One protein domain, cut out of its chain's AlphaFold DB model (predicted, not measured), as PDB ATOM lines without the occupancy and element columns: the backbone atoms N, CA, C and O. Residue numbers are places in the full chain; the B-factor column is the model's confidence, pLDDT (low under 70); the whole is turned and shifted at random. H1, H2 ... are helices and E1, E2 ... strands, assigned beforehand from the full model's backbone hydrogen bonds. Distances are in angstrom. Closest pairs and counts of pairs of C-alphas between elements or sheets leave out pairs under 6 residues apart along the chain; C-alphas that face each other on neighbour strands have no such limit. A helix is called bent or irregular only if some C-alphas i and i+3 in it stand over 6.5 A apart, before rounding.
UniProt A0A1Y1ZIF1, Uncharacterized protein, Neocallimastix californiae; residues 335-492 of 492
ATOM      1  N   LEU A 335     204.610 258.788 111.797       50.25
ATOM      2  CA  LEU A 335     204.594 257.604 110.933       50.25
ATOM      3  C   LEU A 335     203.277 257.468 110.151       50.25
ATOM      4  O   LEU A 335     203.289 257.248 108.944       50.25
ATOM      5  N   GLU A 336     202.137 257.621 110.835       50.28
ATOM      6  CA  GLU A 336     200.798 257.510 110.244       50.28
ATOM      7  C   GLU A 336     199.772 258.416 110.954       50.28
ATOM      8  O   GLU A 336     199.819 258.597 112.172       50.28
ATOM      9  N   ARG A 337     198.778 258.927 110.208       51.34
ATOM     10  CA  ARG A 337     197.613 259.684 110.730       51.34
ATOM     11  C   ARG A 337     196.328 258.837 110.715       51.34
ATOM     12  O   ARG A 337     195.263 259.305 110.315       51.34
ATOM     13  N   ASN A 338     196.441 257.567 111.104       46.38
ATOM     14  CA  ASN A 338     195.478 256.527 110.717       46.38
ATOM     15  C   ASN A 338     194.353 256.226 111.724       46.38
ATOM     16  O   ASN A 338     193.506 255.380 111.441       46.38
ATOM     17  N   GLN A 339     194.280 256.919 112.866       52.31
ATOM     18  CA  GLN A 339     193.174 256.758 113.818       52.31
ATOM     19  C   GLN A 339     192.580 258.109 114.226       52.31
ATOM     20  O   GLN A 339     193.104 258.818 115.085       52.31
ATOM     21  N   LYS A 340     191.437 258.452 113.616       55.75
ATOM     22  CA  LYS A 340     190.569 259.526 114.105       55.75
ATOM     23  C   LYS A 340     189.648 258.993 115.196       55.75
ATOM     24  O   LYS A 340     188.797 258.153 114.914       55.75
ATOM     25  N   PHE A 341     189.773 259.523 116.407       53.16
ATOM     26  CA  PHE A 341     188.884 259.231 117.529       53.16
ATOM     27  C   PHE A 341     188.213 260.526 118.001       53.16
ATOM     28  O   PHE A 341     188.881 261.533 118.202       53.16
ATOM     29  N   MET A 342     186.877 260.536 118.097       57.03
ATOM     30  CA  MET A 342     186.075 261.741 118.404       57.03
ATOM     31  C   MET A 342     186.391 262.976 117.524       57.03
ATOM     32  O   MET A 342     186.166 264.114 117.918       57.03
ATOM     33  N   GLY A 343     186.904 262.756 116.307       55.53
ATOM     34  CA  GLY A 343     187.349 263.808 115.380       55.53
ATOM     35  C   GLY A 343     188.821 264.215 115.532       55.53
ATOM     36  O   GLY A 343     189.414 264.679 114.557       55.53
ATOM     37  N   LEU A 344     189.426 263.957 116.694       50.56
ATOM     38  CA  LEU A 344     190.842 264.179 116.989       50.56
ATOM     39  C   LEU A 344     191.702 263.138 116.258       50.56
ATOM     40  O   LEU A 344     191.317 261.972 116.158       50.56
ATOM     41  N   THR A 345     192.867 263.539 115.743       56.19
ATOM     42  CA  THR A 345     193.798 262.603 115.090       56.19
ATOM     43  C   THR A 345     194.802 262.106 116.121       56.19
ATOM     44  O   THR A 345     195.619 262.881 116.613       56.19
ATOM     45  N   MET A 346     194.742 260.817 116.456       59.19
ATOM     46  CA  MET A 346     195.720 260.195 117.345       59.19
ATOM     47  C   MET A 346     196.982 259.875 116.543       59.19
ATOM     48  O   MET A 346     196.913 259.226 115.495       59.19
ATOM     49  N   VAL A 347     198.128 260.354 117.023       59.62
ATOM     50  CA  VAL A 347     199.432 260.141 116.387       59.62
ATOM     51  C   VAL A 347     200.163 258.981 117.050       59.62
ATOM     52  O   VAL A 347     200.272 258.912 118.275       59.62
ATOM     53  N   LYS A 348     200.715 258.097 116.214       62.19
ATOM     54  CA  LYS A 348     201.768 257.168 116.611       62.19
ATOM     55  C   LYS A 348     203.105 257.700 116.099       62.19
ATOM     56  O   LYS A 348     203.310 257.814 114.890       62.19
ATOM     57  N   TYR A 349     203.984 258.052 117.029       63.16
ATOM     58  CA  TYR A 349     205.337 258.504 116.725       63.16
ATOM     59  C   TYR A 349     206.195 257.336 116.228       63.16
ATOM     60  O   TYR A 349     205.967 256.181 116.604       63.16
ATOM     61  N   MET A 350     207.180 257.624 115.375       60.12
ATOM     62  CA  MET A 350     208.232 256.658 115.073       60.12
ATOM     63  C   MET A 350     209.335 256.745 116.129       60.12
ATOM     64  O   MET A 350     209.784 257.835 116.476       60.12
ATOM     65  N   LYS A 351     209.813 255.585 116.589       64.25
ATOM     66  CA  LYS A 351     210.979 255.480 117.470       64.25
ATOM     67  C   LYS A 351     212.258 255.781 116.678       64.25
ATOM     68  O   LYS A 351     212.915 254.868 116.182       64.25
ATOM     69  N   ASP A 352     212.566 257.063 116.502       67.12
ATOM     70  CA  ASP A 352     213.744 257.520 115.760       67.12
ATOM     71  C   ASP A 352     215.030 257.290 116.568       67.12
ATOM     72  O   ASP A 352     215.432 258.095 117.403       67.12
ATOM     73  N   THR A 353     215.713 256.179 116.301       66.56
ATOM     74  CA  THR A 353     216.951 255.813 116.999       66.56
ATOM     75  C   THR A 353     218.150 256.715 116.684       66.56
ATOM     76  O   THR A 353     219.195 256.544 117.316       66.56
ATOM     77  N   THR A 354     218.031 257.666 115.750       70.06
ATOM     78  CA  THR A 354     219.059 258.690 115.499       70.06
ATOM     79  C   THR A 354     218.910 259.880 116.451       70.06
ATOM     80  O   THR A 354     219.914 260.435 116.906       70.06
ATOM     81  N   GLN A 355     217.673 260.225 116.822       70.25
ATOM     82  CA  GLN A 355     217.380 261.313 117.749       70.25
ATOM     83  C   GLN A 355     217.636 260.924 119.213       70.25
ATOM     84  O   GLN A 355     217.340 259.822 119.682       70.25
ATOM     85  N   LYS A 356     218.150 261.888 119.979       75.25
ATOM     86  CA  LYS A 356     218.603 261.727 121.367       75.25
ATOM     87  C   LYS A 356     217.798 262.603 122.332       75.25
ATOM     88  O   LYS A 356     218.349 263.466 123.013       75.25
ATOM     89  N   ASN A 357     216.482 262.415 122.347       77.50
ATOM     90  CA  ASN A 357     215.547 263.192 123.162       77.50
ATOM     91  C   ASN A 357     214.459 262.280 123.765       77.50
ATOM     92  O   ASN A 357     214.541 261.057 123.670       77.50
ATOM     93  N   ALA A 358     213.462 262.854 124.443       79.44
ATOM     94  CA  ALA A 358     212.378 262.070 125.040       79.44
ATOM     95  C   ALA A 358     211.332 261.587 124.021       79.44
ATOM     96  O   ALA A 358     210.768 260.510 124.197       79.44
ATOM     97  N   LEU A 359     211.092 262.339 122.940       80.44
ATOM     98  CA  LEU A 359     210.135 261.958 121.896       80.44
ATOM     99  C   LEU A 359     210.617 260.735 121.105       80.44
ATOM    100  O   LEU A 359     209.814 259.868 120.782       80.44
ATOM    101  N   SER A 360     211.929 260.587 120.895       81.75
ATOM    102  CA  SER A 360     212.506 259.407 120.239       81.75
ATOM    103  C   SER A 360     212.447 258.115 121.065       81.75
ATOM    104  O   SER A 360     212.745 257.031 120.555       81.75
ATOM    105  N   ARG A 361     212.032 258.198 122.337       85.12
ATOM    106  CA  ARG A 361     211.749 257.028 123.180       85.12
ATOM    107  C   ARG A 361     210.309 256.542 123.073       85.12
ATOM    108  O   ARG A 361     210.108 255.350 123.302       85.12
ATOM    109  N   VAL A 362     209.375 257.398 122.653       86.75
ATOM    110  CA  VAL A 362     207.945 257.083 122.528       86.75
ATOM    111  C   VAL A 362     207.725 255.919 121.563       86.75
ATOM    112  O   VAL A 362     208.131 255.977 120.400       86.75
ATOM    113  N   ASP A 363     207.068 254.862 122.035       86.12
ATOM    114  CA  ASP A 363     206.583 253.759 121.192       86.12
ATOM    115  C   ASP A 363     205.098 253.398 121.424       86.12
ATOM    116  O   ASP A 363     204.503 252.644 120.635       86.12
ATOM    117  N   GLY A 364     204.455 254.067 122.388       88.56
ATOM    118  CA  GLY A 364     203.019 254.049 122.627       88.56
ATOM    119  C   GLY A 364     202.630 252.976 123.636       88.56
ATOM    120  O   GLY A 364     203.317 252.737 124.622       88.56
ATOM    121  N   CYS A 365     201.488 252.318 123.438       88.12
ATOM    122  CA  CYS A 365     201.013 251.310 124.388       88.12
ATOM    123  C   CYS A 365     201.798 249.990 124.265       88.12
ATOM    124  O   CYS A 365     201.280 248.995 123.761       88.12
ATOM    125  N   SER A 366     203.043 249.966 124.753       80.19
ATOM    126  CA  SER A 366     203.967 248.816 124.734       80.19
ATOM    127  C   SER A 366     203.597 247.691 125.715       80.19
ATOM    128  O   SER A 366     204.431 247.107 126.413       80.19
ATOM    129  N   ILE A 367     202.314 247.330 125.748       73.94
ATOM    130  CA  ILE A 367     201.817 246.159 126.463       73.94
ATOM    131  C   ILE A 367     202.207 244.898 125.690       73.94
ATOM    132  O   ILE A 367     201.797 244.662 124.554       73.94
ATOM    133  N   HIS A 368     202.985 244.035 126.345       68.81
ATOM    134  CA  HIS A 368     203.371 242.746 125.786       68.81
ATOM    135  C   HIS A 368     202.131 241.930 125.378       68.81
ATOM    136  O   HIS A 368     201.171 241.833 126.143       68.81
ATOM    137  N   LYS A 369     202.150 241.291 124.198       71.19
ATOM    138  CA  LYS A 369     200.963 240.645 123.589       71.19
ATOM    139  C   LYS A 369     200.241 239.657 124.515       71.19
ATOM    140  O   LYS A 369     199.015 239.587 124.496       71.19
ATOM    141  N   ASN A 370     200.982 238.944 125.365       71.00
ATOM    142  CA  ASN A 370     200.414 238.017 126.352       71.00
ATOM    143  C   ASN A 370     199.595 238.747 127.434       71.00
ATOM    144  O   ASN A 370     198.577 238.226 127.884       71.00
ATOM    145  N   LEU A 371     200.016 239.954 127.830       69.88
ATOM    146  CA  LEU A 371     199.270 240.803 128.753       69.88
ATOM    147  C   LEU A 371     198.028 241.380 128.061       69.88
ATOM    148  O   LEU A 371     196.955 241.239 128.629       69.88
ATOM    149  N   ASN A 372     198.108 241.902 126.826       69.44
ATOM    150  CA  ASN A 372     196.903 242.331 126.084       69.44
ATOM    151  C   ASN A 372     195.882 241.170 125.987       69.44
ATOM    152  O   ASN A 372     194.730 241.339 126.381       69.44
ATOM    153  N   TYR A 373     196.313 239.956 125.615       74.00
ATOM    154  CA  TYR A 373     195.439 238.770 125.589       74.00
ATOM    155  C   TYR A 373     194.773 238.477 126.950       74.00
ATOM    156  O   TYR A 373     193.578 238.177 127.009       74.00
ATOM    157  N   PHE A 374     195.512 238.619 128.054       77.44
ATOM    158  CA  PHE A 374     194.979 238.496 129.413       77.44
ATOM    159  C   PHE A 374     193.968 239.611 129.749       77.44
ATOM    160  O   PHE A 374     192.878 239.312 130.232       77.44
ATOM    161  N   LEU A 375     194.255 240.875 129.414       71.44
ATOM    162  CA  LEU A 375     193.340 242.003 129.651       71.44
ATOM    163  C   LEU A 375     192.051 241.890 128.822       71.44
ATOM    164  O   LEU A 375     190.960 242.207 129.305       71.44
ATOM    165  N   LYS A 376     192.162 241.371 127.596       69.56
ATOM    166  CA  LYS A 376     191.033 241.073 126.706       69.56
ATOM    167  C   LYS A 376     190.148 239.955 127.263       69.56
ATOM    168  O   LYS A 376     188.928 240.056 127.184       69.56
ATOM    169  N   SER A 377     190.750 238.948 127.900       75.00
ATOM    170  CA  SER A 377     190.032 237.904 128.647       75.00
ATOM    171  C   SER A 377     189.312 238.454 129.891       75.00
ATOM    172  O   SER A 377     188.183 238.063 130.179       75.00
ATOM    173  N   LEU A 378     189.933 239.399 130.610       70.06
ATOM    174  CA  LEU A 378     189.399 239.956 131.861       70.06
ATOM    175  C   LEU A 378     188.279 240.990 131.680       70.06
ATOM    176  O   LEU A 378     187.313 240.952 132.436       70.06
ATOM    177  N   SER A 379     188.378 241.899 130.702       66.25
ATOM    178  CA  SER A 379     187.466 243.062 130.578       66.25
ATOM    179  C   SER A 379     186.007 242.734 130.214       66.25
ATOM    180  O   SER A 379     185.193 243.642 130.046       66.25
ATOM    181  N   GLN A 380     185.694 241.449 129.982       68.88
ATOM    182  CA  GLN A 380     184.412 240.922 129.476       68.88
ATOM    183  C   GLN A 380     183.912 241.557 128.160       68.88
ATOM    184  O   GLN A 380     182.828 241.227 127.675       68.88
ATOM    185  N   SER A 381     184.707 242.436 127.548       68.44
ATOM    186  CA  SER A 381     184.354 243.219 126.374       68.44
ATOM    187  C   SER A 381     185.187 242.786 125.172       68.44
ATOM    188  O   SER A 381     186.367 242.467 125.287       68.44
ATOM    189  N   ASN A 382     184.577 242.817 123.988       74.19
ATOM    190  CA  ASN A 382     185.308 242.653 122.728       74.19
ATOM    191  C   ASN A 382     185.877 243.991 122.213       74.19
ATOM    192  O   ASN A 382     186.354 244.048 121.080       74.19
ATOM    193  N   VAL A 383     185.794 245.061 123.013       80.75
ATOM    194  CA  VAL A 383     186.296 246.389 122.653       80.75
ATOM    195  C   VAL A 383     187.787 246.448 122.960       80.75
ATOM    196  O   VAL A 383     188.242 246.030 124.022       80.75
ATOM    197  N   ASP A 384     188.544 246.947 121.994       84.00
ATOM    198  CA  ASP A 384     189.976 247.165 122.111       84.00
ATOM    199  C   ASP A 384     190.211 248.644 122.423       84.00
ATOM    200  O   ASP A 384     189.920 249.487 121.571       84.00
ATOM    201  N   PHE A 385     190.660 248.974 123.641       87.69
ATOM    202  CA  PHE A 385     190.928 250.363 124.027       87.69
ATOM    203  C   PHE A 385     192.397 250.774 123.798       87.69
ATOM    204  O   PHE A 385     192.707 251.950 123.961       87.69
ATOM    205  N   GLU A 386     193.281 249.878 123.325       87.81
ATOM    206  CA  GLU A 386     194.684 250.202 122.980       87.81
ATOM    207  C   GLU A 386     194.806 251.385 121.985       87.81
ATOM    208  O   GLU A 386     195.582 252.309 122.256       87.81
ATOM    209  N   PRO A 387     193.990 251.467 120.905       86.12
ATOM    210  CA  PRO A 387     193.898 252.667 120.065       86.12
ATOM    211  C   PRO A 387     193.625 253.944 120.871       86.12
ATOM    212  O   PRO A 387     194.336 254.935 120.759       86.12
ATOM    213  N   TYR A 388     192.603 253.895 121.722       86.00
ATOM    214  CA  TYR A 388     192.036 255.038 122.434       86.00
ATOM    215  C   TYR A 388     192.975 255.541 123.536       86.00
ATOM    216  O   TYR A 388     193.015 256.737 123.806       86.00
ATOM    217  N   PHE A 389     193.755 254.644 124.147       90.88
ATOM    218  CA  PHE A 389     194.758 254.971 125.159       90.88
ATOM    219  C   PHE A 389     196.115 255.387 124.575       90.88
ATOM    220  O   PHE A 389     196.942 255.894 125.328       90.88
ATOM    221  N   THR A 390     196.345 255.268 123.261       88.19
ATOM    222  CA  THR A 390     197.623 255.651 122.627       88.19
ATOM    223  C   THR A 390     198.084 257.081 122.979       88.19
ATOM    224  O   THR A 390     199.243 257.225 123.364       88.19
ATOM    225  N   PRO A 391     197.231 258.131 122.993       86.00
ATOM    226  CA  PRO A 391     197.628 259.469 123.457       86.00
ATOM    227  C   PRO A 391     198.094 259.525 124.923       86.00
ATOM    228  O   PRO A 391     198.988 260.301 125.255       86.00
ATOM    229  N   ALA A 392     197.511 258.698 125.798       91.44
ATOM    230  CA  ALA A 392     197.912 258.593 127.200       91.44
ATOM    231  C   ALA A 392     199.218 257.795 127.359       91.44
ATOM    232  O   ALA A 392     200.064 258.187 128.157       91.44
ATOM    233  N   CYS A 393     199.405 256.728 126.573       92.81
ATOM    234  CA  CYS A 393     200.655 255.966 126.518       92.81
ATOM    235  C   CYS A 393     201.817 256.846 126.017       92.81
ATOM    236  O   CYS A 393     202.841 256.934 126.681       92.81
ATOM    237  N   ASN A 394     201.623 257.618 124.938       87.94
ATOM    238  CA  ASN A 394     202.630 258.566 124.444       87.94
ATOM    239  C   ASN A 394     203.060 259.584 125.527       87.94
ATOM    240  O   ASN A 394     204.239 259.905 125.654       87.94
ATOM    241  N   ALA A 395     202.110 260.093 126.324       88.12
ATOM    242  CA  ALA A 395     202.400 261.002 127.438       88.12
ATOM    243  C   ALA A 395     203.114 260.300 128.614       88.12
ATOM    244  O   ALA A 395     203.930 260.919 129.300       88.12
ATOM    245  N   HIS A 396     202.849 259.006 128.834       93.12
ATOM    246  CA  HIS A 396     203.544 258.172 129.822       93.12
ATOM    247  C   HIS A 396     205.005 257.922 129.424       93.12
ATOM    248  O   HIS A 396     205.884 258.142 130.255       93.12
ATOM    249  N   ASP A 397     205.273 257.604 128.154       91.81
ATOM    250  CA  ASP A 397     206.627 257.425 127.605       91.81
ATOM    251  C   ASP A 397     207.483 258.699 127.769       91.81
ATOM    252  O   ASP A 397     208.606 258.659 128.282       91.81
ATOM    253  N   VAL A 398     206.935 259.870 127.406       88.50
ATOM    254  CA  VAL A 398     207.621 261.161 127.608       88.50
ATOM    255  C   VAL A 398     207.792 261.477 129.097       88.50
ATOM    256  O   VAL A 398     208.817 262.039 129.488       88.50
ATOM    257  N   CYS A 399     206.851 261.074 129.956       91.62
ATOM    258  CA  CYS A 399     207.021 261.178 131.405       91.62
ATOM    259  C   CYS A 399     208.142 260.271 131.928       91.62
ATOM    260  O   CYS A 399     208.899 260.692 132.797       91.62
ATOM    261  N   TYR A 400     208.300 259.058 131.401       92.88
ATOM    262  CA  TYR A 400     209.405 258.176 131.772       92.88
ATOM    263  C   TYR A 400     210.763 258.782 131.392       92.88
ATOM    264  O   TYR A 400     211.676 258.790 132.214       92.88
ATOM    265  N   GLY A 401     210.877 259.393 130.210       90.25
ATOM    266  CA  GLY A 401     212.079 260.134 129.820       90.25
ATOM    267  C   GLY A 401     212.348 261.394 130.662       90.25
ATOM    268  O   GLY A 401     213.464 261.606 131.132       90.25
ATOM    269  N   CYS A 402     211.337 262.246 130.855       89.31
ATOM    270  CA  CYS A 402     211.514 263.609 131.376       89.31
ATOM    271  C   CYS A 402     211.052 263.860 132.825       89.31
ATOM    272  O   CYS A 402     211.256 264.958 133.352       89.31
ATOM    273  N   GLY A 403     210.340 262.921 133.443       88.31
ATOM    274  CA  GLY A 403     209.674 263.091 134.733       88.31
ATOM    275  C   GLY A 403     210.559 262.694 135.911       88.31
ATOM    276  O   GLY A 403     211.275 261.705 135.856       88.31
ATOM    277  N   ASN A 404     210.476 263.443 137.011       88.25
ATOM    278  CA  ASN A 404     211.312 263.230 138.204       88.25
ATOM    279  C   ASN A 404     210.881 262.030 139.074       88.25
ATOM    280  O   ASN A 404     211.523 261.744 140.085       88.25
ATOM    281  N   ASN A 405     209.744 261.392 138.772       92.19
ATOM    282  CA  ASN A 405     209.178 260.343 139.613       92.19
ATOM    283  C   ASN A 405     208.242 259.406 138.831       92.19
ATOM    284  O   ASN A 405     207.170 259.816 138.381       92.19
ATOM    285  N   LYS A 406     208.602 258.121 138.764       94.81
ATOM    286  CA  LYS A 406     207.818 257.075 138.094       94.81
ATOM    287  C   LYS A 406     206.358 256.997 138.553       94.81
ATOM    288  O   LYS A 406     205.464 256.922 137.719       94.81
ATOM    289  N   LYS A 407     206.095 257.032 139.866       95.38
ATOM    290  CA  LYS A 407     204.726 256.940 140.406       95.38
ATOM    291  C   LYS A 407     203.872 258.114 139.918       95.38
ATOM    292  O   LYS A 407     202.703 257.917 139.611       95.38
ATOM    293  N   THR A 408     204.449 259.312 139.808       93.00
ATOM    294  CA  THR A 408     203.760 260.469 139.217       93.00
ATOM    295  C   THR A 408     203.401 260.218 137.751       93.00
ATOM    296  O   THR A 408     202.282 260.532 137.361       93.00
ATOM    297  N   CYS A 409     204.285 259.593 136.967       93.62
ATOM    298  CA  CYS A 409     203.974 259.176 135.597       93.62
ATOM    299  C   CYS A 409     202.841 258.147 135.542       93.62
ATOM    300  O   CYS A 409     201.876 258.348 134.810       93.62
ATOM    301  N   ASP A 410     202.928 257.073 136.333       95.38
ATOM    302  CA  ASP A 410     201.917 256.008 136.357       95.38
ATOM    303  C   ASP A 410     200.532 256.548 136.750       95.38
ATOM    304  O   ASP A 410     199.532 256.247 136.099       95.38
ATOM    305  N   ASP A 411     200.464 257.365 137.806       94.31
ATOM    306  CA  ASP A 411     199.202 257.936 138.286       94.31
ATOM    307  C   ASP A 411     198.590 258.887 137.237       94.31
ATOM    308  O   ASP A 411     197.379 258.863 137.017       94.31
ATOM    309  N   LYS A 412     199.415 259.674 136.528       91.75
ATOM    310  CA  LYS A 412     198.957 260.589 135.466       91.75
ATOM    311  C   LYS A 412     198.519 259.870 134.198       91.75
ATOM    312  O   LYS A 412     197.509 260.236 133.603       91.75
ATOM    313  N   PHE A 413     199.214 258.802 133.831       94.06
ATOM    314  CA  PHE A 413     198.793 257.884 132.779       94.06
ATOM    315  C   PHE A 413     197.405 257.296 133.066       94.06
ATOM    316  O   PHE A 413     196.546 257.287 132.182       94.06
ATOM    317  N   TYR A 414     197.144 256.890 134.314       95.50
ATOM    318  CA  TYR A 414     195.820 256.418 134.720       95.50
ATOM    319  C   TYR A 414     194.751 257.515 134.651       95.50
ATOM    320  O   TYR A 414     193.685 257.278 134.084       95.50
ATOM    321  N   GLU A 415     195.032 258.722 135.154       93.12
ATOM    322  CA  GLU A 415     194.120 259.869 135.025       93.12
ATOM    323  C   GLU A 415     193.772 260.176 133.557       93.12
ATOM    324  O   GLU A 415     192.592 260.301 133.225       93.12
ATOM    325  N   ASN A 416     194.765 260.209 132.663       90.31
ATOM    326  CA  ASN A 416     194.565 260.454 131.231       90.31
ATOM    327  C   ASN A 416     193.666 259.379 130.589       90.31
ATOM    328  O   ASN A 416     192.720 259.705 129.869       90.31
ATOM    329  N   MET A 417     193.881 258.095 130.903       93.75
ATOM    330  CA  MET A 417     192.991 257.015 130.447       93.75
ATOM    331  C   MET A 417     191.569 257.135 131.025       93.75
ATOM    332  O   MET A 417     190.597 256.876 130.316       93.75
ATOM    333  N   LEU A 418     191.407 257.574 132.279       93.56
ATOM    334  CA  LEU A 418     190.083 257.813 132.870       93.56
ATOM    335  C   LEU A 418     189.340 258.990 132.216       93.56
ATOM    336  O   LEU A 418     188.115 258.915 132.085       93.56
ATOM    337  N   ILE A 419     190.052 260.034 131.775       88.75
ATOM    338  CA  ILE A 419     189.492 261.146 130.986       88.75
ATOM    339  C   ILE A 419     188.983 260.623 129.636       88.75
ATOM    340  O   ILE A 419     187.820 260.847 129.301       88.75
ATOM    341  N   ILE A 420     189.784 259.824 128.920       87.94
ATOM    342  CA  ILE A 420     189.369 259.150 127.673       87.94
ATOM    343  C   ILE A 420     188.095 258.317 127.896       87.94
ATOM    344  O   ILE A 420     187.135 258.425 127.130       87.94
ATOM    345  N   CYS A 421     188.022 257.547 128.986       91.19
ATOM    346  CA  CYS A 421     186.819 256.783 129.330       91.19
ATOM    347  C   CYS A 421     185.602 257.655 129.693       91.19
ATOM    348  O   CYS A 421     184.466 257.197 129.549       91.19
ATOM    349  N   SER A 422     185.803 258.889 130.168       88.06
ATOM    350  CA  SER A 422     184.722 259.855 130.396       88.06
ATOM    351  C   SER A 422     184.160 260.385 129.074       88.06
ATOM    352  O   SER A 422     182.943 260.407 128.893       88.06
ATOM    353  N   GLU A 423     185.023 260.716 128.115       85.38
ATOM    354  CA  GLU A 423     184.607 261.217 126.797       85.38
ATOM    355  C   GLU A 423     183.974 260.139 125.899       85.38
ATOM    356  O   GLU A 423     183.062 260.397 125.105       85.38
ATOM    357  N   ILE A 424     184.347 258.877 126.113       82.06
ATOM    358  CA  ILE A 424     183.613 257.725 125.573       82.06
ATOM    359  C   ILE A 424     182.170 257.680 126.118       82.06
ATOM    360  O   ILE A 424     181.237 257.371 125.369       82.06
ATOM    361  N   ASN A 425     181.946 258.029 127.390       83.44
ATOM    362  CA  ASN A 425     180.603 258.064 127.972       83.44
ATOM    363  C   ASN A 425     179.751 259.209 127.403       83.44
ATOM    364  O   ASN A 425     178.586 258.990 127.072       83.44
ATOM    365  N   THR A 426     180.313 260.418 127.269       77.88
ATOM    366  CA  THR A 426     179.590 261.593 126.739       77.88
ATOM    367  C   THR A 426     179.147 261.360 125.292       77.88
ATOM    368  O   THR A 426     177.987 261.611 124.952       77.88
ATOM    369  N   THR A 427     180.040 260.799 124.472       75.81
ATOM    370  CA  THR A 427     179.830 260.554 123.039       75.81
ATOM    371  C   THR A 427     178.849 259.415 122.772       75.81
ATOM    372  O   THR A 427     177.872 259.595 122.047       75.81
ATOM    373  N   TYR A 428     179.084 258.238 123.362       77.69
ATOM    374  CA  TYR A 428     178.336 257.019 123.026       77.69
ATOM    375  C   TYR A 428     177.183 256.709 123.990       77.69
ATOM    376  O   TYR A 428     176.423 255.774 123.739       77.69
ATOM    377  N   LYS A 429     177.052 257.456 125.099       84.00
ATOM    378  CA  LYS A 429     176.015 257.283 126.143       84.00
ATOM    379  C   LYS A 429     175.918 255.844 126.675       84.00
ATOM    380  O   LYS A 429     174.854 255.380 127.080       84.00
ATOM    381  N   SER A 430     177.044 255.131 126.656       80.00
ATOM    382  CA  SER A 430     177.131 253.697 126.919       80.00
ATOM    383  C   SER A 430     177.835 253.437 128.247       80.00
ATOM    384  O   SER A 430     179.066 253.394 128.334       80.00
ATOM    385  N   GLY A 431     177.038 253.239 129.302       81.56
ATOM    386  CA  GLY A 431     177.550 252.948 130.642       81.56
ATOM    387  C   GLY A 431     178.389 251.666 130.699       81.56
ATOM    388  O   GLY A 431     179.405 251.638 131.381       81.56
ATOM    389  N   SER A 432     178.040 250.633 129.922       83.50
ATOM    390  CA  SER A 432     178.826 249.393 129.849       83.50
ATOM    391  C   SER A 432     180.192 249.604 129.192       83.50
ATOM    392  O   SER A 432     181.199 249.165 129.741       83.50
ATOM    393  N   MET A 433     180.255 250.330 128.069       82.38
ATOM    394  CA  MET A 433     181.526 250.638 127.398       82.38
ATOM    395  C   MET A 433     182.420 251.534 128.266       82.38
ATOM    396  O   MET A 433     183.631 251.338 128.311       82.38
ATOM    397  N   THR A 434     181.811 252.450 129.023       88.19
ATOM    398  CA  THR A 434     182.489 253.277 130.031       88.19
ATOM    399  C   THR A 434     183.102 252.430 131.148       88.19
ATOM    400  O   THR A 434     184.241 252.675 131.542       88.19
ATOM    401  N   THR A 435     182.384 251.417 131.645       89.69
ATOM    402  CA  THR A 435     182.895 250.493 132.670       89.69
ATOM    403  C   THR A 435     184.061 249.662 132.139       89.69
ATOM    404  O   THR A 435     185.139 249.714 132.724       89.69
ATOM    405  N   SER A 436     183.908 248.986 130.992       89.38
ATOM    406  CA  SER A 436     184.989 248.179 130.400       89.38
ATOM    407  C   SER A 436     186.228 249.009 130.039       89.38
ATOM    408  O   SER A 436     187.349 248.523 130.183       89.38
ATOM    409  N   CYS A 437     186.049 250.272 129.637       92.12
ATOM    410  CA  CYS A 437     187.156 251.208 129.442       92.12
ATOM    411  C   CYS A 437     187.909 251.461 130.757       92.12
ATOM    412  O   CYS A 437     189.126 251.295 130.812       92.12
ATOM    413  N   LYS A 438     187.197 251.799 131.843       93.50
ATOM    414  CA  LYS A 438     187.810 252.062 133.160       93.50
ATOM    415  C   LYS A 438     188.490 250.824 133.750       93.50
ATOM    416  O   LYS A 438     189.552 250.948 134.354       93.50
ATOM    417  N   GLU A 439     187.927 249.637 133.533       92.06
ATOM    418  CA  GLU A 439     188.565 248.365 133.888       92.06
ATOM    419  C   GLU A 439     189.868 248.149 133.106       92.06
ATOM    420  O   GLU A 439     190.895 247.830 133.705       92.06
ATOM    421  N   GLN A 440     189.873 248.365 131.785       91.12
ATOM    422  CA  GLN A 440     191.086 248.208 130.977       91.12
ATOM    423  C   GLN A 440     192.150 249.264 131.336       91.12
ATOM    424  O   GLN A 440     193.317 248.906 131.491       91.12
ATOM    425  N   ALA A 441     191.753 250.515 131.590       93.75
ATOM    426  CA  ALA A 441     192.630 251.577 132.095       93.75
ATOM    427  C   ALA A 441     193.289 251.213 133.439       93.75
ATOM    428  O   ALA A 441     194.490 251.422 133.622       93.75
ATOM    429  N   TYR A 442     192.529 250.623 134.372       94.44
ATOM    430  CA  TYR A 442     193.066 250.141 135.649       94.44
ATOM    431  C   TYR A 442     194.130 249.056 135.441       94.44
ATOM    432  O   TYR A 442     195.170 249.074 136.100       94.44
ATOM    433  N   TRP A 443     193.909 248.132 134.503       91.44
ATOM    434  CA  TRP A 443     194.882 247.084 134.201       91.44
ATOM    435  C   TRP A 443     196.145 247.599 133.502       91.44
ATOM    436  O   TRP A 443     197.237 247.115 133.806       91.44
ATOM    437  N   TYR A 444     196.023 248.598 132.622       93.31
ATOM    438  CA  TYR A 444     197.167 249.299 132.025       93.31
ATOM    439  C   TYR A 444     198.013 249.973 133.123       93.31
ATOM    440  O   TYR A 444     199.219 249.735 133.210       93.31
ATOM    441  N   TYR A 445     197.368 250.726 134.025       95.44
ATOM    442  CA  TYR A 445     198.005 251.338 135.198       95.44
ATOM    443  C   TYR A 445     198.687 250.306 136.104       95.44
ATOM    444  O   TYR A 445     199.856 250.459 136.460       95.44
ATOM    445  N   TRP A 446     197.986 249.225 136.455       93.81
ATOM    446  CA  TRP A 446     198.530 248.154 137.289       93.81
ATOM    447  C   TRP A 446     199.750 247.486 136.633       93.81
ATOM    448  O   TRP A 446     200.733 247.202 137.322       93.81
ATOM    449  N   GLY A 447     199.731 247.303 135.310       91.69
ATOM    450  CA  GLY A 447     200.868 246.801 134.539       91.69
ATOM    451  C   GLY A 447     202.104 247.693 134.676       91.69
ATOM    452  O   GLY A 447     203.145 247.233 135.153       91.69
ATOM    453  N   VAL A 448     201.996 248.979 134.324       93.69
ATOM    454  CA  VAL A 448     203.153 249.892 134.395       93.69
ATOM    455  C   VAL A 448     203.636 250.094 135.828       93.69
ATOM    456  O   VAL A 448     204.845 250.092 136.064       93.69
ATOM    457  N   LYS A 449     202.726 250.158 136.807       95.38
ATOM    458  CA  LYS A 449     203.045 250.337 138.228       95.38
ATOM    459  C   LYS A 449     203.909 249.211 138.798       95.38
ATOM    460  O   LYS A 449     204.856 249.499 139.522       95.38
ATOM    461  N   ASN A 450     203.604 247.954 138.466       93.19
ATOM    462  CA  ASN A 450     204.317 246.793 139.010       93.19
ATOM    463  C   ASN A 450     205.543 246.373 138.178       93.19
ATOM    464  O   ASN A 450     206.504 245.865 138.748       93.19
ATOM    465  N   PHE A 451     205.532 246.579 136.854       92.81
ATOM    466  CA  PHE A 451     206.570 246.039 135.957       92.81
ATOM    467  C   PHE A 451     207.395 247.102 135.217       92.81
ATOM    468  O   PHE A 451     208.502 246.820 134.766       92.81
ATOM    469  N   GLY A 452     206.905 248.339 135.117       93.00
ATOM    470  CA  GLY A 452     207.521 249.396 134.310       93.00
ATOM    471  C   GLY A 452     208.753 250.076 134.917       93.00
ATOM    472  O   GLY A 452     209.183 251.086 134.373       93.00
ATOM    473  N   GLN A 453     209.296 249.593 136.045       95.06
ATOM    474  CA  GLN A 453     210.450 250.220 136.714       95.06
ATOM    475  C   GLN A 453     211.692 250.206 135.815       95.06
ATOM    476  O   GLN A 453     212.295 251.248 135.598       95.06
ATOM    477  N   SER A 454     211.993 249.055 135.203       94.38
ATOM    478  CA  SER A 454     213.107 248.928 134.255       94.38
ATOM    479  C   SER A 454     212.960 249.878 133.061       94.38
ATOM    480  O   SER A 454     213.934 250.515 132.674       94.38
ATOM    481  N   SER A 455     211.757 250.027 132.494       93.31
ATOM    482  CA  SER A 455     211.518 250.984 131.404       93.31
ATOM    483  C   SER A 455     211.794 252.417 131.861       93.31
ATOM    484  O   SER A 455     212.651 253.069 131.277       93.31
ATOM    485  N   TYR A 456     211.180 252.850 132.972       94.81
ATOM    486  CA  TYR A 456     211.411 254.175 133.557       94.81
ATOM    487  C   TYR A 456     212.903 254.458 133.768       94.81
ATOM    488  O   TYR A 456     213.397 255.472 133.289       94.81
ATOM    489  N   ASP A 457     213.637 253.551 134.418       95.12
ATOM    490  CA  ASP A 457     215.063 253.752 134.693       95.12
ATOM    491  C   ASP A 457     215.884 253.848 133.394       95.12
ATOM    492  O   ASP A 457     216.770 254.696 133.285       95.12
ATOM    493  N   ASN A 458     215.569 253.033 132.379       93.25
ATOM    494  CA  ASN A 458     216.242 253.064 131.077       93.25
ATOM    495  C   ASN A 458     215.937 254.340 130.272       93.25
ATOM    496  O   ASN A 458     216.851 254.916 129.677       93.25
ATOM    497  N   ASP A 459     214.678 254.777 130.232       90.81
ATOM    498  CA  ASP A 459     214.243 255.972 129.503       90.81
ATOM    499  C   ASP A 459     214.746 257.251 130.190       90.81
ATOM    500  O   ASP A 459     215.340 258.112 129.536       90.81
ATOM    501  N   HIS A 460     214.613 257.336 131.517       91.69
ATOM    502  CA  HIS A 460     215.073 258.468 132.322       91.69
ATOM    503  C   HIS A 460     216.599 258.637 132.267       91.69
ATOM    504  O   HIS A 460     217.104 259.758 132.153       91.69
ATOM    505  N   HIS A 461     217.349 257.528 132.302       91.94
ATOM    506  CA  HIS A 461     218.806 257.522 132.143       91.94
ATOM    507  C   HIS A 461     219.227 257.893 130.712       91.94
ATOM    508  O   HIS A 461     220.133 258.708 130.537       91.94
ATOM    509  N   PHE A 462     218.548 257.363 129.684       89.19
ATOM    510  CA  PHE A 462     218.807 257.734 128.288       89.19
ATOM    511  C   PHE A 462     218.622 259.238 128.066       89.19
ATOM    512  O   PHE A 462     219.522 259.892 127.537       89.19
ATOM    513  N   VAL A 463     217.488 259.794 128.498       86.00
ATOM    514  CA  VAL A 463     217.185 261.218 128.320       86.00
ATOM    515  C   VAL A 463     218.112 262.082 129.170       86.00
ATOM    516  O   VAL A 463     218.694 263.029 128.649       86.00
ATOM    517  N   THR A 464     218.350 261.734 130.440       86.19
ATOM    518  CA  THR A 464     219.255 262.505 131.310       86.19
ATOM    519  C   THR A 464     220.684 262.574 130.771       86.19
ATOM    520  O   THR A 464     221.278 263.650 130.804       86.19
ATOM    521  N   ASN A 465     221.203 261.491 130.189       86.44
ATOM    522  CA  ASN A 465     222.543 261.473 129.591       86.44
ATOM    523  C   ASN A 465     222.630 262.188 128.228       86.44
ATOM    524  O   ASN A 465     223.732 262.379 127.718       86.44
ATOM    525  N   ASN A 466     221.501 262.576 127.624       79.06
ATOM    526  CA  ASN A 466     221.446 263.289 126.343       79.06
ATOM    527  C   ASN A 466     220.679 264.632 126.429       79.06
ATOM    528  O   ASN A 466     220.269 265.184 125.407       79.06
ATOM    529  N   LYS A 467     220.535 265.209 127.634       67.12
ATOM    530  CA  LYS A 467     219.891 266.521 127.874       67.12
ATOM    531  C   LYS A 467     220.446 267.668 127.017       67.12
ATOM    532  O   LYS A 467     219.745 268.639 126.770       67.12
ATOM    533  N   ASN A 468     221.674 267.530 126.523       57.78
ATOM    534  CA  ASN A 468     222.383 268.557 125.765       57.78
ATOM    535  C   ASN A 468     221.983 268.638 124.276       57.78
ATOM    536  O   ASN A 468     222.482 269.528 123.597       57.78
ATOM    537  N   THR A 469     221.160 267.716 123.749       58.59
ATOM    538  CA  THR A 469     220.857 267.655 122.300       58.59
ATOM    539  C   THR A 469     219.467 268.132 121.879       58.59
ATOM    540  O   THR A 469     219.367 268.638 120.775       58.59
ATOM    541  N   CYS A 470     218.417 267.990 122.700       60.41
ATOM    542  CA  CYS A 470     217.078 268.563 122.450       60.41
ATOM    543  C   CYS A 470     216.218 268.483 123.723       60.41
ATOM    544  O   CYS A 470     215.593 267.449 123.991       60.41
ATOM    545  N   ASP A 471     216.173 269.554 124.523       64.06
ATOM    546  CA  ASP A 471     215.495 269.540 125.828       64.06
ATOM    547  C   ASP A 471     213.978 269.810 125.740       64.06
ATOM    548  O   ASP A 471     213.450 270.834 126.180       64.06
ATOM    549  N   TYR A 472     213.245 268.816 125.235       70.31
ATOM    550  CA  TYR A 472     211.786 268.736 125.385       70.31
ATOM    551  C   TYR A 472     211.343 268.621 126.862       70.31
ATOM    552  O   TYR A 472     210.168 268.833 127.179       70.31
ATOM    553  N   CYS A 473     212.259 268.324 127.790       75.12
ATOM    554  CA  CYS A 473     211.954 268.168 129.204       75.12
ATOM    555  C   CYS A 473     211.850 269.498 129.967       75.12
ATOM    556  O   CYS A 473     211.254 269.503 131.045       75.12
ATOM    557  N   MET A 474     212.295 270.637 129.415       67.56
ATOM    558  CA  MET A 474     212.082 271.961 130.034       67.56
ATOM    559  C   MET A 474     210.599 272.275 130.301       67.56
ATOM    560  O   MET A 474     210.268 273.024 131.220       67.56
ATOM    561  N   ASN A 475     209.689 271.690 129.514       64.81
ATOM    562  CA  ASN A 475     208.241 271.789 129.706       64.81
ATOM    563  C   ASN A 475     207.601 270.494 130.236       64.81
ATOM    564  O   ASN A 475     206.370 270.433 130.292       64.81
ATOM    565  N   SER A 476     208.389 269.494 130.661       59.84
ATOM    566  CA  SER A 476     207.905 268.148 131.018       59.84
ATOM    567  C   SER A 476     206.761 268.174 132.015       59.84
ATOM    568  O   SER A 476     205.765 267.486 131.827       59.84
ATOM    569  N   SER A 477     206.852 269.041 133.026       60.28
ATOM    570  CA  SER A 477     205.801 269.200 134.026       60.28
ATOM    571  C   SER A 477     204.441 269.481 133.392       60.28
ATOM    572  O   SER A 477     203.466 268.927 133.863       60.28
ATOM    573  N   ASN A 478     204.358 270.265 132.310       62.84
ATOM    574  CA  ASN A 478     203.095 270.517 131.604       62.84
ATOM    575  C   ASN A 478     202.708 269.334 130.701       62.84
ATOM    576  O   ASN A 478     201.573 268.878 130.778       62.84
ATOM    577  N   LEU A 479     203.670 268.809 129.926       61.53
ATOM    578  CA  LEU A 479     203.504 267.653 129.026       61.53
ATOM    579  C   LEU A 479     202.893 266.428 129.728       61.53
ATOM    580  O   LEU A 479     202.083 265.712 129.155       61.53
ATOM    581  N   ILE A 480     203.248 266.207 130.994       59.88
ATOM    582  CA  ILE A 480     202.759 265.090 131.816       59.88
ATOM    583  C   ILE A 480     201.260 265.235 132.174       59.88
ATOM    584  O   ILE A 480     200.596 264.236 132.452       59.88
ATOM    585  N   TYR A 481     200.707 266.455 132.146       59.72
ATOM    586  CA  TYR A 481     199.276 266.732 132.359       59.72
ATOM    587  C   TYR A 481     198.470 266.866 131.052       59.72
ATOM    588  O   TYR A 481     197.250 267.013 131.119       59.72
ATOM    589  N   THR A 482     199.109 266.831 129.880       62.56
ATOM    590  CA  THR A 482     198.458 267.006 128.570       62.56
ATOM    591  C   THR A 482     198.558 265.732 127.738       62.56
ATOM    592  O   THR A 482     199.643 265.312 127.347       62.56
ATOM    593  N   MET A 483     197.415 265.117 127.428       63.75
ATOM    594  CA  MET A 483     197.351 264.092 126.384       63.75
ATOM    595  C   MET A 483     197.761 264.705 125.045       63.75
ATOM    596  O   MET A 483     197.137 265.677 124.632       63.75
ATOM    597  N   PHE A 484     198.726 264.100 124.350       61.69
ATOM    598  CA  PHE A 484     199.132 264.549 123.017       61.69
ATOM    599  C   PHE A 484     197.964 264.478 122.028       61.69
ATOM    600  O   PHE A 484     197.544 263.385 121.629       61.69
ATOM    601  N   LEU A 485     197.472 265.638 121.600       54.00
ATOM    602  CA  LEU A 485     196.458 265.761 120.553       54.00
ATOM    603  C   LEU A 485     197.070 266.441 119.328       54.00
ATOM    604  O   LEU A 485     197.959 267.277 119.451       54.00
ATOM    605  N   VAL A 486     196.613 266.077 118.127       47.38
ATOM    606  CA  VAL A 486     197.127 266.670 116.883       47.38
ATOM    607  C   VAL A 486     195.983 267.159 116.004       47.38
ATOM    608  O   VAL A 486     195.146 266.375 115.538       47.38
ATOM    609  N   GLU A 487     195.975 268.468 115.748       46.06
ATOM    610  CA  GLU A 487     195.107 269.116 114.765       46.06
ATOM    611  C   GLU A 487     195.957 269.572 113.569       46.06
ATOM    612  O   GLU A 487     196.873 270.387 113.686       46.06
ATOM    613  N   GLY A 488     195.687 268.992 112.395       55.12
ATOM    614  CA  GLY A 488     196.472 269.230 111.181       55.12
ATOM    615  C   GLY A 488     197.895 268.670 111.281       55.12
ATOM    616  O   GLY A 488     198.098 267.465 111.099       55.12
ATOM    617  N   ASN A 489     198.852 269.566 111.534       38.97
ATOM    618  CA  ASN A 489     200.272 269.273 111.755       38.97
ATOM    619  C   ASN A 489     200.756 269.734 113.151       38.97
ATOM    620  O   ASN A 489     201.918 269.530 113.478       38.97
ATOM    621  N   THR A 490     199.902 270.376 113.956       36.59
ATOM    622  CA  THR A 490     200.287 270.990 115.236       36.59
ATOM    623  C   THR A 490     200.082 270.004 116.380       36.59
ATOM    624  O   THR A 490     199.006 269.415 116.482       36.59
ATOM    625  N   ILE A 491     201.086 269.853 117.249       45.50
ATOM    626  CA  ILE A 491     201.004 269.064 118.487       45.50
ATOM    627  C   ILE A 491     200.505 269.963 119.632       45.50
ATOM    628  O   ILE A 491     201.003 271.080 119.808       45.50
ATOM    629  N   PHE A 492     199.525 269.458 120.385       47.56
ATOM    630  CA  PHE A 492     198.862 270.070 121.540       47.56
ATOM    631  C   PHE A 492     199.072 269.209 122.791       47.56
ATOM    632  O   PHE A 492     199.034 267.962 122.645       47.56
TER     633      PHE A 492
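This is residues 335 to 492 of the 492 residues of an uncharacterized protein of Neocallimastix californiae (UniProt A0A1Y1ZIF1). A two-stranded hairpin, E1 and E2, packs with one side on the first half of the kinked helix H2, which lies in the middle of the domain and forms an up-and-down bundle with the long helical hairpin of H3 and H4. H5 and H6 pack on the later part of H2, and H1 lies at the border beside H4. The printed part has 158 residues, with two named strands and six named helices in the order E1 E2 H1 H2 H3 H4 H5 H6; the sheet E1 - E2 is antiparallel and the class is mostly helix. The whole is compact, with a radius of gyration of the C-alphas of 15.4 A and spans of 48 by 36 by 24 A.

E1, residues 335 to 341, begins with C-alpha 335 at (204.594, 257.604, 110.933) and is 17.1 A long; E2, residues 344 to 349, is 15.6 A long. H2 is residues 386 to 402, 23.1 A. The longest helix, H3, is residues 406 to 428, 33.1 A, and H4, residues 431 to 451, is 30.3 A, with C-alpha 451 at (206.570, 246.039, 135.957). H1 is residues 369 to 378, H5 residues 453 to 464, and H6 residues 472 to 479, ending with C-alpha 479 at (203.504, 267.653, 129.026).

E1 and E2 form a hairpin, with N 341 and O 344 within hydrogen-bond range at 2.9 A, as are N 346 and O 339. The closest C-alphas of E2 and H2, Met 346 and Pro 391, are 6.4 A apart. H2, the hub, has a kink of 34 degrees near residue 393 and is irregular, C-alphas 388 and 391 being 7.2 A apart; H6 is irregular too, with 7.9 A between C-alphas 474 and 477. H2 and H3, a helical hairpin, touch at Cys 399 and Cys 409, with C-alphas 5.6 A apart, at a shallow tilt of 24 degrees, opposite ways. H3 and H4, another helical hairpin, touch at Asn 425 and Thr 434, 5.5 A between C-alphas, at a shallow tilt of 13 degrees, opposite ways. With residues 397 to 402 alone H2 touches H5, at a steep tilt of 56 degrees; the C-alphas of Gly 401 and His 460 are closest, 4.2 A apart. With residues 395 to 402 alone it touches H6, the C-alphas of Cys 402 and Cys 473 being closest at 5.1 A. H1 and H4 are close but not clearly touching, with 6.7 A between the C-alphas of Leu 375 and Gln 440. Every O i to N i+4 pair is within hydrogen-bond range in H1, H3, H4 and H5; in H2 11 of 13 are, and in H6 1 of 4, beside 3 of 5 O i to N i+3 pairs.

The C-alphas of Ser 432 and Asn 468, the two farthest apart, are 47.8 A apart. The printed part has no cut, and the link from E2 to H1, 19 residues, is long. The mean pLDDT of the printed part is 78.0, and 50 residues are under 70, among them 335 to 353 and 474 to 492.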